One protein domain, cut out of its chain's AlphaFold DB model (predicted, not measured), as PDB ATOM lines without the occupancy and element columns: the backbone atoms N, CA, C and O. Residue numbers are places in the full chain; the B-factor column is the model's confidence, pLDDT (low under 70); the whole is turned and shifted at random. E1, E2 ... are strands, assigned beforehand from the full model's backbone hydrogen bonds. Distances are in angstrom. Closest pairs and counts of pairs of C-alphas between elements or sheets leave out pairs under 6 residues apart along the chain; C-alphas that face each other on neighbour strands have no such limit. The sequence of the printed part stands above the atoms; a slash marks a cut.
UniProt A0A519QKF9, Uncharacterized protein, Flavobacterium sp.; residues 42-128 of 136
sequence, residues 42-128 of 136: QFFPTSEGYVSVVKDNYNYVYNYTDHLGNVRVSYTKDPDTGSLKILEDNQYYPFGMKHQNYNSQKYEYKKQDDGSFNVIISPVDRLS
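Overview. This is residues 42 to 128 of the 136 residues of an uncharacterized protein of Flavobacterium sp. (UniProt A0A519QKF9). A strongly twisted sheet of five strands makes a wall, and the hairpin E6 and E7 packs over part of one face of it, making a small, lopsided sandwich in which the two sheets are only partly face to face. The long link of residues 90 to 105 leads from the large sheet to the hairpin and reaches one end of the long axis, while the turn between E6 and E7 reaches the other. The printed part has 87 residues with no named helix and seven strands in the order E1 to E7, class all strand; the large sheet runs E1, E2, E3, E4, E5, and both sheets are antiparallel. The whole is compact, with a radius of gyration of the C-alphas of 13.8 A, yet elongated in outline, spanning 44 by 28 by 24 A.

Arrangement. The inner strand E3, residues 57 to 65, has staggered pairing: residues 57 to 62 pair with E2, residues 49 to 54, and residues 62 to 65 with E4, residues 71 to 77. N 52 and O 59 are 2.8 A apart, and N 64 and O 73 also 2.8 A, within hydrogen-bond range. The edge strands are E1, residues 42 to 46, with N 51 and O 44 2.8 A apart beside E2, and E5, residues 84 to 89, with N 85 and O 76 2.8 A apart beside E4. These five form a meander, each strand the antiparallel neighbour of the one before. In the hairpin of E6, residues 106 to 111, and E7, residues 119 to 124, N 110 and O 120 are 2.9 A apart. The two sheets form a sandwich, two sheets face to face, with best planes 29 degrees apart and strands at 34 degrees. The closest C-alphas of E5 and E6 are those of Leu 87 and Tyr 107, 4.6 A apart; those of E2 and E6 are Val 54 and Lys 110, 6.6 A. E5 and E7 are near each other, while E1 is apart from E6 and E7.

Along the chain. From first to last C-alpha, E3 measures 24.9 A, E4 17.5 A, E2 16.3 A, E6 16.2 A, E7 14.4 A, E1 13.8 A and E5 13.7 A. E3 begins at C-alpha 57 (10.116, -12.048, -31.105), E1 at C-alpha 42 (6.962, -18.706, -23.827), and E7 ends at C-alpha 124 (17.354, -12.327, -13.891).

Size, cuts and confidence. The two C-alphas farthest apart, those of Pro 94 and Gly 115, are 44.8 A apart. The printed part has no cut; the link E5 to E6 is long, with 16 residues. The mean pLDDT of the printed part is 88.8, and residue 102 and residues 126 to 128 are under 70.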
ATOM      1  N   GLN A  42       5.708 -19.074 -24.492       94.12
ATOM      2  CA  GLN A  42       6.962 -18.706 -23.827       94.12
ATOM      3  C   GLN A  42       8.187 -19.302 -24.512       94.12
ATOM      4  O   GLN A  42       9.178 -18.608 -24.716       94.12
ATOM      5  N   PHE A  43       8.161 -20.597 -24.836       92.69
ATOM      6  CA  PHE A  43       9.251 -21.239 -25.570       92.69
ATOM      7  C   PHE A  43       8.867 -22.606 -26.143       92.69
ATOM      8  O   PHE A  43       7.897 -23.237 -25.713       92.69
ATOM      9  N   PHE A  44       9.668 -23.071 -27.101       94.31
ATOM     10  CA  PHE A  44       9.613 -24.418 -27.677       94.31
ATOM     11  C   PHE A  44      11.023 -24.882 -28.100       94.31
ATOM     12  O   PHE A  44      11.877 -24.040 -28.383       94.31
ATOM     13  N   PRO A  45      11.313 -26.195 -28.118       95.50
ATOM     14  CA  PRO A  45      12.650 -26.716 -28.397       95.50
ATOM     15  C   PRO A  45      13.020 -26.674 -29.887       95.50
ATOM     16  O   PRO A  45      12.163 -26.714 -30.768       95.50
ATOM     17  N   THR A  46      14.324 -26.674 -30.151       95.12
ATOM     18  CA  THR A  46      14.947 -26.899 -31.463       95.12
ATOM     19  C   THR A  46      15.948 -28.055 -31.359       95.12
ATOM     20  O   THR A  46      16.196 -28.574 -30.271       95.12
ATOM     21  N   SER A  47      16.547 -28.478 -32.478       94.62
ATOM     22  CA  SER A  47      17.568 -29.541 -32.475       94.62
ATOM     23  C   SER A  47      18.831 -29.177 -31.686       94.62
ATOM     24  O   SER A  47      19.522 -30.069 -31.205       94.62
ATOM     25  N   GLU A  48      19.129 -27.883 -31.551       95.31
ATOM     26  CA  GLU A  48      20.357 -27.370 -30.925       95.31
ATOM     27  C   GLU A  48      20.082 -26.544 -29.659       95.31
ATOM     28  O   GLU A  48      20.999 -25.985 -29.059       95.31
ATOM     29  N   GLY A  49      18.824 -26.448 -29.228       95.94
ATOM     30  CA  GLY A  49      18.439 -25.630 -28.088       95.94
ATOM     31  C   GLY A  49      16.943 -25.365 -28.038       95.94
ATOM     32  O   GLY A  49      16.144 -26.300 -27.975       95.94
ATOM     33  N   TYR A  50      16.552 -24.096 -27.997       96.56
ATOM     34  CA  TYR A  50      15.151 -23.686 -27.932       96.56
ATOM     35  C   TYR A  50      14.955 -22.271 -28.475       96.56
ATOM     36  O   TYR A  50      15.901 -21.500 -28.617       96.56
ATOM     37  N   VAL A  51      13.707 -21.915 -28.757       96.81
ATOM     38  CA  VAL A  51      13.300 -20.545 -29.066       96.81
ATOM     39  C   VAL A  51      12.607 -19.956 -27.847       96.81
ATOM     40  O   VAL A  51      11.602 -20.503 -27.406       96.81
ATOM     41  N   SER A  52      13.126 -18.851 -27.313       95.50
ATOM     42  CA  SER A  52      12.468 -18.022 -26.301       95.50
ATOM     43  C   SER A  52      11.607 -16.970 -26.988       95.50
ATOM     44  O   SER A  52      12.100 -16.162 -27.778       95.50
ATOM     45  N   VAL A  53      10.316 -16.984 -26.688       94.62
ATOM     46  CA  VAL A  53       9.333 -16.087 -27.280       94.62
ATOM     47  C   VAL A  53       9.054 -14.957 -26.300       94.62
ATOM     48  O   VAL A  53       8.677 -15.184 -25.154       94.62
ATOM     49  N   VAL A  54       9.276 -13.725 -26.753       92.62
ATOM     50  CA  VAL A  54       8.970 -12.511 -25.990       92.62
ATOM     51  C   VAL A  54       8.120 -11.617 -26.881       92.62
ATOM     52  O   VAL A  54       8.635 -10.993 -27.815       92.62
ATOM     53  N   LYS A  55       6.810 -11.581 -26.599       85.81
ATOM     54  CA  LYS A  55       5.776 -11.079 -27.520       85.81
ATOM     55  C   LYS A  55       5.848 -11.835 -28.858       85.81
ATOM     56  O   LYS A  55       5.691 -13.047 -28.868       85.81
ATOM     57  N   ASP A  56       6.169 -11.138 -29.945       87.06
ATOM     58  CA  ASP A  56       6.282 -11.693 -31.298       87.06
ATOM     59  C   ASP A  56       7.742 -11.905 -31.742       87.06
ATOM     60  O   ASP A  56       8.011 -12.174 -32.913       87.06
ATOM     61  N   ASN A  57       8.705 -11.789 -30.819       93.00
ATOM     62  CA  ASN A  57      10.116 -12.048 -31.105       93.00
ATOM     63  C   ASN A  57      10.487 -13.488 -30.774       93.00
ATOM     64  O   ASN A  57      10.358 -13.923 -29.630       93.00
ATOM     65  N   TYR A  58      11.019 -14.186 -31.774       95.31
ATOM     66  CA  TYR A  58      11.466 -15.572 -31.691       95.31
ATOM     67  C   TYR A  58      12.984 -15.609 -31.516       95.31
ATOM     68  O   TYR A  58      13.745 -15.534 -32.483       95.31
ATOM     69  N   ASN A  59      13.429 -15.711 -30.267       95.62
ATOM     70  CA  ASN A  59      14.836 -15.605 -29.909       95.62
ATOM     71  C   ASN A  59      15.476 -16.986 -29.788       95.62
ATOM     72  O   ASN A  59      15.171 -17.743 -28.868       95.62
ATOM     73  N   TYR A  60      16.372 -17.319 -30.713       96.75
ATOM     74  CA  TYR A  60      17.053 -18.612 -30.727       96.75
ATOM     75  C   TYR A  60      18.131 -18.671 -29.649       96.75
ATOM     76  O   TYR A  60      19.045 -17.854 -29.630       96.75
ATOM     77  N   VAL A  61      18.044 -19.674 -28.784       97.00
ATOM     78  CA  VAL A  61      19.046 -19.993 -27.772       97.00
ATOM     79  C   VAL A  61      19.631 -21.359 -28.089       97.00
ATOM     80  O   VAL A  61      18.898 -22.328 -28.286       97.00
ATOM     81  N   TYR A  62      20.955 -21.434 -28.104       97.69
ATOM     82  CA  TYR A  62      21.710 -22.648 -28.377       97.69
ATOM     83  C   TYR A  62      22.260 -23.221 -27.080       97.69
ATOM     84  O   TYR A  62      22.645 -22.481 -26.169       97.69
ATOM     85  N   ASN A  63      22.311 -24.545 -27.008       96.94
ATOM     86  CA  ASN A  63      22.779 -25.281 -25.850       96.94
ATOM     87  C   ASN A  63      24.045 -26.062 -26.192       96.94
ATOM     88  O   ASN A  63      24.062 -26.882 -27.105       96.94
ATOM     89  N   TYR A  64      25.083 -25.879 -25.384       96.25
ATOM     90  CA  TYR A  64      26.209 -26.799 -25.330       96.25
ATOM     91  C   TYR A  64      25.944 -27.849 -24.252       96.25
ATOM     92  O   TYR A  64      25.804 -27.518 -23.069       96.25
ATOM     93  N   THR A  65      25.852 -29.113 -24.658       93.06
ATOM     94  CA  THR A  65      25.529 -30.235 -23.772       93.06
ATOM     95  C   THR A  65      26.749 -31.096 -23.471       93.06
ATOM     96  O   THR A  65      27.618 -31.273 -24.321       93.06
ATOM     97  N   ASP A  66      26.797 -31.679 -22.274       91.50
ATOM     98  CA  ASP A  66      27.773 -32.724 -21.959       91.50
ATOM     99  C   ASP A  66      27.381 -34.090 -22.561       91.50
ATOM    100  O   ASP A  66      26.316 -34.259 -23.154       91.50
ATOM    101  N   HIS A  67      28.255 -35.085 -22.389       90.56
ATOM    102  CA  HIS A  67      28.078 -36.448 -22.904       90.56
ATOM    103  C   HIS A  67      26.857 -37.201 -22.333       90.56
ATOM    104  O   HIS A  67      26.499 -38.251 -22.859       90.56
ATOM    105  N   LEU A  68      26.222 -36.686 -21.273       89.50
ATOM    106  CA  LEU A  68      24.999 -37.238 -20.678       89.50
ATOM    107  C   LEU A  68      23.753 -36.426 -21.064       89.50
ATOM    108  O   LEU A  68      22.663 -36.682 -20.549       89.50
ATOM    109  N   GLY A  69      23.907 -35.427 -21.937       89.56
ATOM    110  CA  GLY A  69      22.829 -34.559 -22.394       89.56
ATOM    111  C   GLY A  69      22.449 -33.449 -21.413       89.56
ATOM    112  O   GLY A  69      21.398 -32.833 -21.584       89.56
ATOM    113  N   ASN A  70      23.251 -33.158 -20.378       89.06
ATOM    114  CA  ASN A  70      22.973 -31.998 -19.527       89.06
ATOM    115  C   ASN A  70      23.440 -30.719 -20.227       89.06
ATOM    116  O   ASN A  70      24.569 -30.645 -20.711       89.06
ATOM    117  N   VAL A  71      22.601 -29.683 -20.228       92.56
ATOM    118  CA  VAL A  71      22.944 -28.365 -20.783       92.56
ATOM    119  C   VAL A  71      23.953 -27.668 -19.875       92.56
ATOM    120  O   VAL A  71      23.598 -27.260 -18.774       92.56
ATOM    121  N   ARG A  72      25.199 -27.511 -20.331       92.62
ATOM    122  CA  ARG A  72      26.286 -26.849 -19.587       92.62
ATOM    123  C   ARG A  72      26.332 -25.354 -19.829       92.62
ATOM    124  O   ARG A  72      26.597 -24.605 -18.901       92.62
ATOM    125  N   VAL A  73      26.066 -24.928 -21.057       94.06
ATOM    126  CA  VAL A  73      26.028 -23.510 -21.423       94.06
ATOM    127  C   VAL A  73      24.834 -23.280 -22.329       94.06
ATOM    128  O   VAL A  73      24.635 -24.037 -23.277       94.06
ATOM    129  N   SER A  74      24.075 -22.224 -22.059       95.81
ATOM    130  CA  SER A  74      23.085 -21.676 -22.983       95.81
ATOM    131  C   SER A  74      23.574 -20.315 -23.458       95.81
ATOM    132  O   SER A  74      23.955 -19.470 -22.643       95.81
ATOM    133  N   TYR A  75      23.586 -20.092 -24.766       97.06
ATOM    134  CA  TYR A  75      24.114 -18.873 -25.370       97.06
ATOM    135  C   TYR A  75      23.295 -18.449 -26.584       97.06
ATOM    136  O   TYR A  75      22.525 -19.219 -27.154       97.06
ATOM    137  N   THR A  76      23.461 -17.193 -26.972       97.81
ATOM    138  CA  THR A  76      22.753 -16.590 -28.094       97.81
ATOM    139  C   THR A  76      23.610 -15.527 -28.776       97.81
ATOM    140  O   THR A  76      24.687 -15.174 -28.291       97.81
ATOM    141  N   LYS A  77      23.127 -15.009 -29.905       96.75
ATOM    142  CA  LYS A  77      23.597 -13.755 -30.480       96.75
ATOM    143  C   LYS A  77      22.839 -12.606 -29.819       96.75
ATOM    144  O   LYS A  77      21.613 -12.536 -29.885       96.75
ATOM    145  N   ASP A  78      23.581 -11.724 -29.174       94.50
ATOM    146  CA  ASP A  78      23.053 -10.512 -28.570       94.50
ATOM    147  C   ASP A  78      22.465  -9.598 -29.662       94.50
ATOM    148  O   ASP A  78      23.153  -9.329 -30.654       94.50
ATOM    149  N   PRO A  79      21.196  -9.174 -29.540       90.81
ATOM    150  CA  PRO A  79      20.522  -8.412 -30.589       90.81
ATOM    151  C   PRO A  79      21.086  -6.993 -30.747       90.81
ATOM    152  O   PRO A  79      21.086  -6.478 -31.863       90.81
ATOM    153  N   ASP A  80      21.616  -6.397 -29.674       89.62
ATOM    154  CA  ASP A  80      22.118  -5.020 -29.672       89.62
ATOM    155  C   ASP A  80      23.553  -4.949 -30.207       89.62
ATOM    156  O   ASP A  80      23.907  -4.081 -31.005       89.62
ATOM    157  N   THR A  81      24.402  -5.882 -29.772       92.94
ATOM    158  CA  THR A  81      25.840  -5.889 -30.098       92.94
ATOM    159  C   THR A  81      26.200  -6.825 -31.249       92.94
ATOM    160  O   THR A  81      27.322  -6.782 -31.758       92.94
ATOM    161  N   GLY A  82      25.299  -7.732 -31.632       93.94
ATOM    162  CA  GLY A  82      25.548  -8.780 -32.621       93.94
ATOM    163  C   GLY A  82      26.584  -9.828 -32.199       93.94
ATOM    164  O   GLY A  82      26.938 -10.687 -33.009       93.94
ATOM    165  N   SER A  83      27.079  -9.768 -30.962       96.19
ATOM    166  CA  SER A  83      28.131 -10.641 -30.438       96.19
ATOM    167  C   SER A  83      27.551 -11.870 -29.738       96.19
ATOM    168  O   SER A  83      26.374 -11.909 -29.389       96.19
ATOM    169  N   LEU A  84      28.374 -12.895 -29.513       96.75
ATOM    170  CA  LEU A  84      27.963 -14.045 -28.708       96.75
ATOM    171  C   LEU A  84      27.771 -13.624 -27.246       96.75
ATOM    172  O   LEU A  84      28.650 -13.003 -26.648       96.75
ATOM    173  N   LYS A  85      26.648 -14.025 -26.654       96.38
ATOM    174  CA  LYS A  85      26.307 -13.784 -25.254       96.38
ATOM    175  C   LYS A  85      25.925 -15.084 -24.564       96.38
ATOM    176  O   LYS A  85      25.030 -15.798 -25.009       96.38
ATOM    177  N   ILE A  86      26.588 -15.367 -23.446       95.44
ATOM    178  CA  ILE A  86      26.203 -16.457 -22.545       95.44
ATOM    179  C   ILE A  86      24.989 -15.999 -21.734       95.44
ATOM    180  O   ILE A  86      25.033 -14.955 -21.081       95.44
ATOM    181  N   LEU A  87      23.916 -16.786 -21.790       94.19
ATOM    182  CA  LEU A  87      22.704 -16.581 -21.002       94.19
ATOM    183  C   LEU A  87      22.779 -17.314 -19.667       94.19
ATOM    184  O   LEU A  87      22.363 -16.785 -18.638       94.19
ATOM    185  N   GLU A  88      23.330 -18.524 -19.675       91.81
ATOM    186  CA  GLU A  88      23.467 -19.323 -18.467       91.81
ATOM    187  C   GLU A  88      24.657 -20.282 -18.559       91.81
ATOM    188  O   GLU A  88      24.872 -20.924 -19.587       91.81
ATOM    189  N   ASP A  89      25.401 -20.392 -17.460       91.50
ATOM    190  CA  ASP A  89      26.410 -21.424 -17.222       91.50
ATOM    191  C   ASP A  89      25.923 -22.334 -16.084       91.50
ATOM    192  O   ASP A  89      25.514 -21.877 -15.004       91.50
ATOM    193  N   ASN A  90      25.933 -23.633 -16.367       88.44
ATOM    194  CA  ASN A  90      25.412 -24.693 -15.533       88.44
ATOM    195  C   ASN A  90      26.506 -25.709 -15.196       88.44
ATOM    196  O   ASN A  90      27.105 -26.358 -16.060       88.44
ATOM    197  N   GLN A  91      26.684 -25.927 -13.896       87.50
ATOM    198  CA  GLN A  91      27.555 -26.955 -13.342       87.50
ATOM    199  C   GLN A  91      26.701 -27.896 -12.494       87.50
ATOM    200  O   GLN A  91      25.867 -27.425 -11.720       87.50
ATOM    201  N   TYR A  92      26.879 -29.207 -12.646       87.44
ATOM    202  CA  TYR A  92      26.058 -30.213 -11.970       87.44
ATOM    203  C   TYR A  92      26.925 -31.196 -11.186       87.44
ATOM    204  O   TYR A  92      27.928 -31.690 -11.706       87.44
ATOM    205  N   TYR A  93      26.479 -31.521  -9.974       87.31
ATOM    206  CA  TYR A  93      26.939 -32.678  -9.222       87.31
ATOM    207  C   TYR A  93      26.513 -33.970  -9.935       87.31
ATOM    208  O   TYR A  93      25.557 -33.963 -10.729       87.31
ATOM    209  N   PRO A  94      27.141 -35.113  -9.602       83.88
ATOM    210  CA  PRO A  94      26.541 -36.412  -9.875       83.88
ATOM    211  C   PRO A  94      25.067 -36.427  -9.433       83.88
ATOM    212  O   PRO A  94      24.711 -35.825  -8.422       83.88
ATOM    213  N   PHE A  95      24.205 -37.086 -10.212       83.75
ATOM    214  CA  PHE A  95      22.744 -37.136 -10.009       83.75
ATOM    215  C   PHE A  95      21.974 -35.826 -10.269       83.75
ATOM    216  O   PHE A  95      20.769 -35.765 -10.037       83.75
ATOM    217  N   GLY A  96      22.622 -34.806 -10.842       83.69
ATOM    218  CA  GLY A  96      21.932 -33.705 -11.525       83.69
ATOM    219  C   GLY A  96      21.584 -32.493 -10.661       83.69
ATOM    220  O   GLY A  96      20.940 -31.570 -11.160       83.69
ATOM    221  N   MET A  97      22.024 -32.442  -9.400       84.62
ATOM    222  CA  MET A  97      21.885 -31.225  -8.598       84.62
ATOM    223  C   MET A  97      22.815 -30.137  -9.143       84.62
ATOM    224  O   MET A  97      24.018 -30.345  -9.279       84.62
ATOM    225  N   LYS A  98      22.266 -28.964  -9.459       82.62
ATOM    226  CA  LYS A  98      23.039 -27.827  -9.968       82.62
ATOM    227  C   LYS A  98      23.846 -27.173  -8.842       82.62
ATOM    228  O   LYS A  98      23.333 -26.977  -7.743       82.62
ATOM    229  N   HIS A  99      25.097 -26.817  -9.112       84.19
ATOM    230  CA  HIS A  99      25.925 -26.063  -8.177       84.19
ATOM    231  C   HIS A  99      25.376 -24.634  -8.016       84.19
ATOM    232  O   HIS A  99      24.951 -24.017  -8.992       84.19
ATOM    233  N   GLN A 100      25.426 -24.080  -6.802       75.12
ATOM    234  CA  GLN A 100      24.887 -22.740  -6.520       75.12
ATOM    235  C   GLN A 100      25.930 -21.612  -6.616       75.12
ATOM    236  O   GLN A 100      25.570 -20.481  -6.925       75.12
ATOM    237  N   ASN A 101      27.220 -21.913  -6.426       74.25
ATOM    238  CA  ASN A 101      28.269 -20.898  -6.230       74.25
ATOM    239  C   ASN A 101      29.166 -20.651  -7.457       74.25
ATOM    240  O   ASN A 101      30.245 -20.081  -7.324       74.25
ATOM    241  N   TYR A 102      28.741 -21.078  -8.647       69.31
ATOM    242  CA  TYR A 102      29.474 -20.850  -9.896       69.31
ATOM    243  C   TYR A 102      28.614 -20.046 -10.863       69.31
ATOM    244  O   TYR A 102      27.454 -20.409 -11.070       69.31
ATOM    245  N   ASN A 103      29.191 -18.975 -11.429       70.81
ATOM    246  CA  ASN A 103      28.595 -18.123 -12.468       70.81
ATOM    247  C   ASN A 103      27.089 -17.907 -12.247       70.81
ATOM    248  O   ASN A 103      26.247 -18.336 -13.033       70.81
ATOM    249  N   SER A 104      26.755 -17.288 -11.110       71.69
ATOM    250  CA  SER A 104      25.384 -17.179 -10.597       71.69
ATOM    251  C   SER A 104      24.479 -16.268 -11.425       71.69
ATOM    252  O   SER A 104      23.257 -16.351 -11.304       71.69
ATOM    253  N   GLN A 105      25.057 -15.428 -12.286       84.69
ATOM    254  CA  GLN A 105      24.298 -14.574 -13.186       84.69
ATOM    255  C   GLN A 105      23.590 -15.422 -14.243       84.69
ATOM    256  O   GLN A 105      24.187 -16.275 -14.901       84.69
ATOM    257  N   LYS A 106      22.289 -15.188 -14.381       89.12
ATOM    258  CA  LYS A 106      21.466 -15.703 -15.469       89.12
ATOM    259  C   LYS A 106      20.931 -14.507 -16.239       89.12
ATOM    260  O   LYS A 106      20.559 -13.507 -15.630       89.12
ATOM    261  N   TYR A 107      20.890 -14.618 -17.556       93.38
ATOM    262  CA  TYR A 107      20.276 -13.635 -18.429       93.38
ATOM    263  C   TYR A 107      19.120 -14.257 -19.200       93.38
ATOM    264  O   TYR A 107      19.148 -15.440 -19.539       93.38
ATOM    265  N   GLU A 108      18.121 -13.441 -19.502       93.75
ATOM    266  CA  GLU A 108      16.975 -13.813 -20.325       93.75
ATOM    267  C   GLU A 108      16.633 -12.669 -21.280       93.75
ATOM    268  O   GLU A 108      16.970 -11.505 -21.029       93.75
ATOM    269  N   TYR A 109      15.948 -13.009 -22.369       93.69
ATOM    270  CA  TYR A 109      15.319 -12.014 -23.221       93.69
ATOM    271  C   TYR A 109      14.175 -11.340 -22.466       93.69
ATOM    272  O   TYR A 109      13.331 -12.003 -21.866       93.69
ATOM    273  N   LYS A 110      14.132 -10.012 -22.518       91.44
ATOM    274  CA  LYS A 110      13.017  -9.205 -22.020       91.44
ATOM    275  C   LYS A 110      12.601  -8.208 -23.084       91.44
ATOM    276  O   LYS A 110      13.404  -7.828 -23.933       91.44
ATOM    277  N   LYS A 111      11.346  -7.765 -23.015       89.50
ATOM    278  CA  LYS A 111      10.904  -6.605 -23.790       89.50
ATOM    279  C   LYS A 111      11.770  -5.402 -23.419       89.50
ATOM    280  O   LYS A 111      12.143  -5.252 -22.255       89.50
ATOM    281  N   GLN A 112      12.052  -4.549 -24.390       88.38
ATOM    282  CA  GLN A 112      12.576  -3.227 -24.095       88.38
ATOM    283  C   GLN A 112      11.450  -2.362 -23.498       88.38
ATOM    284  O   GLN A 112      10.309  -2.386 -23.968       88.38
ATOM    285  N   ASP A 113      11.746  -1.625 -22.426       85.62
ATOM    286  CA  ASP A 113      10.763  -0.795 -21.708       85.62
ATOM    287  C   ASP A 113      10.565   0.598 -22.348       85.62
ATOM    288  O   ASP A 113      10.069   1.524 -21.714       85.62
ATOM    289  N   ASP A 114      10.931   0.755 -23.621       83.56
ATOM    290  CA  ASP A 114      10.780   1.984 -24.413       83.56
ATOM    291  C   ASP A 114       9.516   1.984 -25.295       83.56
ATOM    292  O   ASP A 114       9.286   2.907 -26.075       83.56
ATOM    293  N   GLY A 115       8.691   0.938 -25.187       77.69
ATOM    294  CA  GLY A 115       7.506   0.751 -26.025       77.69
ATOM    295  C   GLY A 115       7.811   0.212 -27.425       77.69
ATOM    296  O   GLY A 115       6.873  -0.004 -28.194       77.69
ATOM    297  N   SER A 116       9.079  -0.054 -27.754       79.44
ATOM    298  CA  SER A 116       9.453  -0.734 -28.989       79.44
ATOM    299  C   SER A 116       9.082  -2.223 -28.944       79.44
ATOM    300  O   SER A 116       8.777  -2.816 -27.900       79.44
ATOM    301  N   PHE A 117       9.097  -2.850 -30.118       79.50
ATOM    302  CA  PHE A 117       8.996  -4.303 -30.247       79.50
ATOM    303  C   PHE A 117      10.348  -4.997 -30.080       79.50
ATOM    304  O   PHE A 117      10.415  -6.209 -30.243       79.50
ATOM    305  N   ASN A 118      11.414  -4.268 -29.751       87.06
ATOM    306  CA  ASN A 118      12.730  -4.861 -29.592       87.06
ATOM    307  C   ASN A 118      12.837  -5.621 -28.265       87.06
ATOM    308  O   ASN A 118      12.079  -5.416 -27.308       87.06
ATOM    309  N   VAL A 119      13.821  -6.512 -28.221       91.50
ATOM    310  CA  VAL A 119      14.169  -7.291 -27.038       91.50
ATOM    311  C   VAL A 119      15.593  -6.983 -26.617       91.50
ATOM    312  O   VAL A 119      16.463  -6.766 -27.453       91.50
ATOM    313  N   ILE A 120      15.824  -7.031 -25.312       92.31
ATOM    314  CA  ILE A 120      17.141  -6.886 -24.697       92.31
ATOM    315  C   ILE A 120      17.482  -8.144 -23.908       92.31
ATOM    316  O   ILE A 120      16.592  -8.874 -23.461       92.31
ATOM    317  N   ILE A 121      18.771  -8.376 -23.680       94.31
ATOM    318  CA  ILE A 121      19.242  -9.428 -22.777       94.31
ATOM    319  C   ILE A 121      19.498  -8.805 -21.402       94.31
ATOM    320  O   ILE A 121      20.380  -7.967 -21.233       94.31
ATOM    321  N   SER A 122      18.726  -9.221 -20.399       92.38
ATOM    322  CA  SER A 122      18.731  -8.617 -19.061       92.38
ATOM    323  C   SER A 122      19.010  -9.665 -17.983       92.38
ATOM    324  O   SER A 122      18.540 -10.799 -18.114       92.38
ATOM    325  N   PRO A 123      19.755  -9.326 -16.910       91.25
ATOM    326  CA  PRO A 123      19.944 -10.239 -15.794       91.25
ATOM    327  C   PRO A 123      18.602 -10.580 -15.128       91.25
ATOM    328  O   PRO A 123      17.674  -9.764 -15.057       91.25
ATOM    329  N   VAL A 124      18.502 -11.811 -14.638       86.38
ATOM    330  CA  VAL A 124      17.354 -12.327 -13.891       86.38
ATOM    331  C   VAL A 124      17.820 -13.080 -12.655       86.38
ATOM    332  O   VAL A 124      18.847 -13.766 -12.667       86.38
ATOM    333  N   ASP A 125      17.028 -12.981 -11.591       76.56
ATOM    334  CA  ASP A 125      17.258 -13.762 -10.386       76.56
ATOM    335  C   ASP A 125      16.995 -15.242 -10.664       76.56
ATOM    336  O   ASP A 125      15.981 -15.634 -11.254       76.56
ATOM    337  N   ARG A 126      17.906 -16.100 -10.203       65.69
ATOM    338  CA  ARG A 126      17.674 -17.542 -10.230       65.69
ATOM    339  C   ARG A 126      16.608 -17.873  -9.186       65.69
ATOM    340  O   ARG A 126      16.882 -17.847  -7.990       65.69
ATOM    341  N   LEU A 127      15.399 -18.223  -9.632       55.00
ATOM    342  CA  LEU A 127      14.407 -18.845  -8.752       55.00
ATOM    343  C   LEU A 127      15.016 -20.128  -8.166       55.00
ATOM    344  O   LEU A 127      15.524 -20.974  -8.902       55.00
ATOM    345  N   SER A 128      14.956 -20.272  -6.844       41.56
ATOM    346  CA  SER A 128      15.630 -21.304  -6.038       41.56
ATOM    347  C   SER A 128      15.163 -22.749  -6.286       41.56
ATOM    348  O   SER A 128      15.649 -23.672  -5.639       41.56
TER     349      SER A 128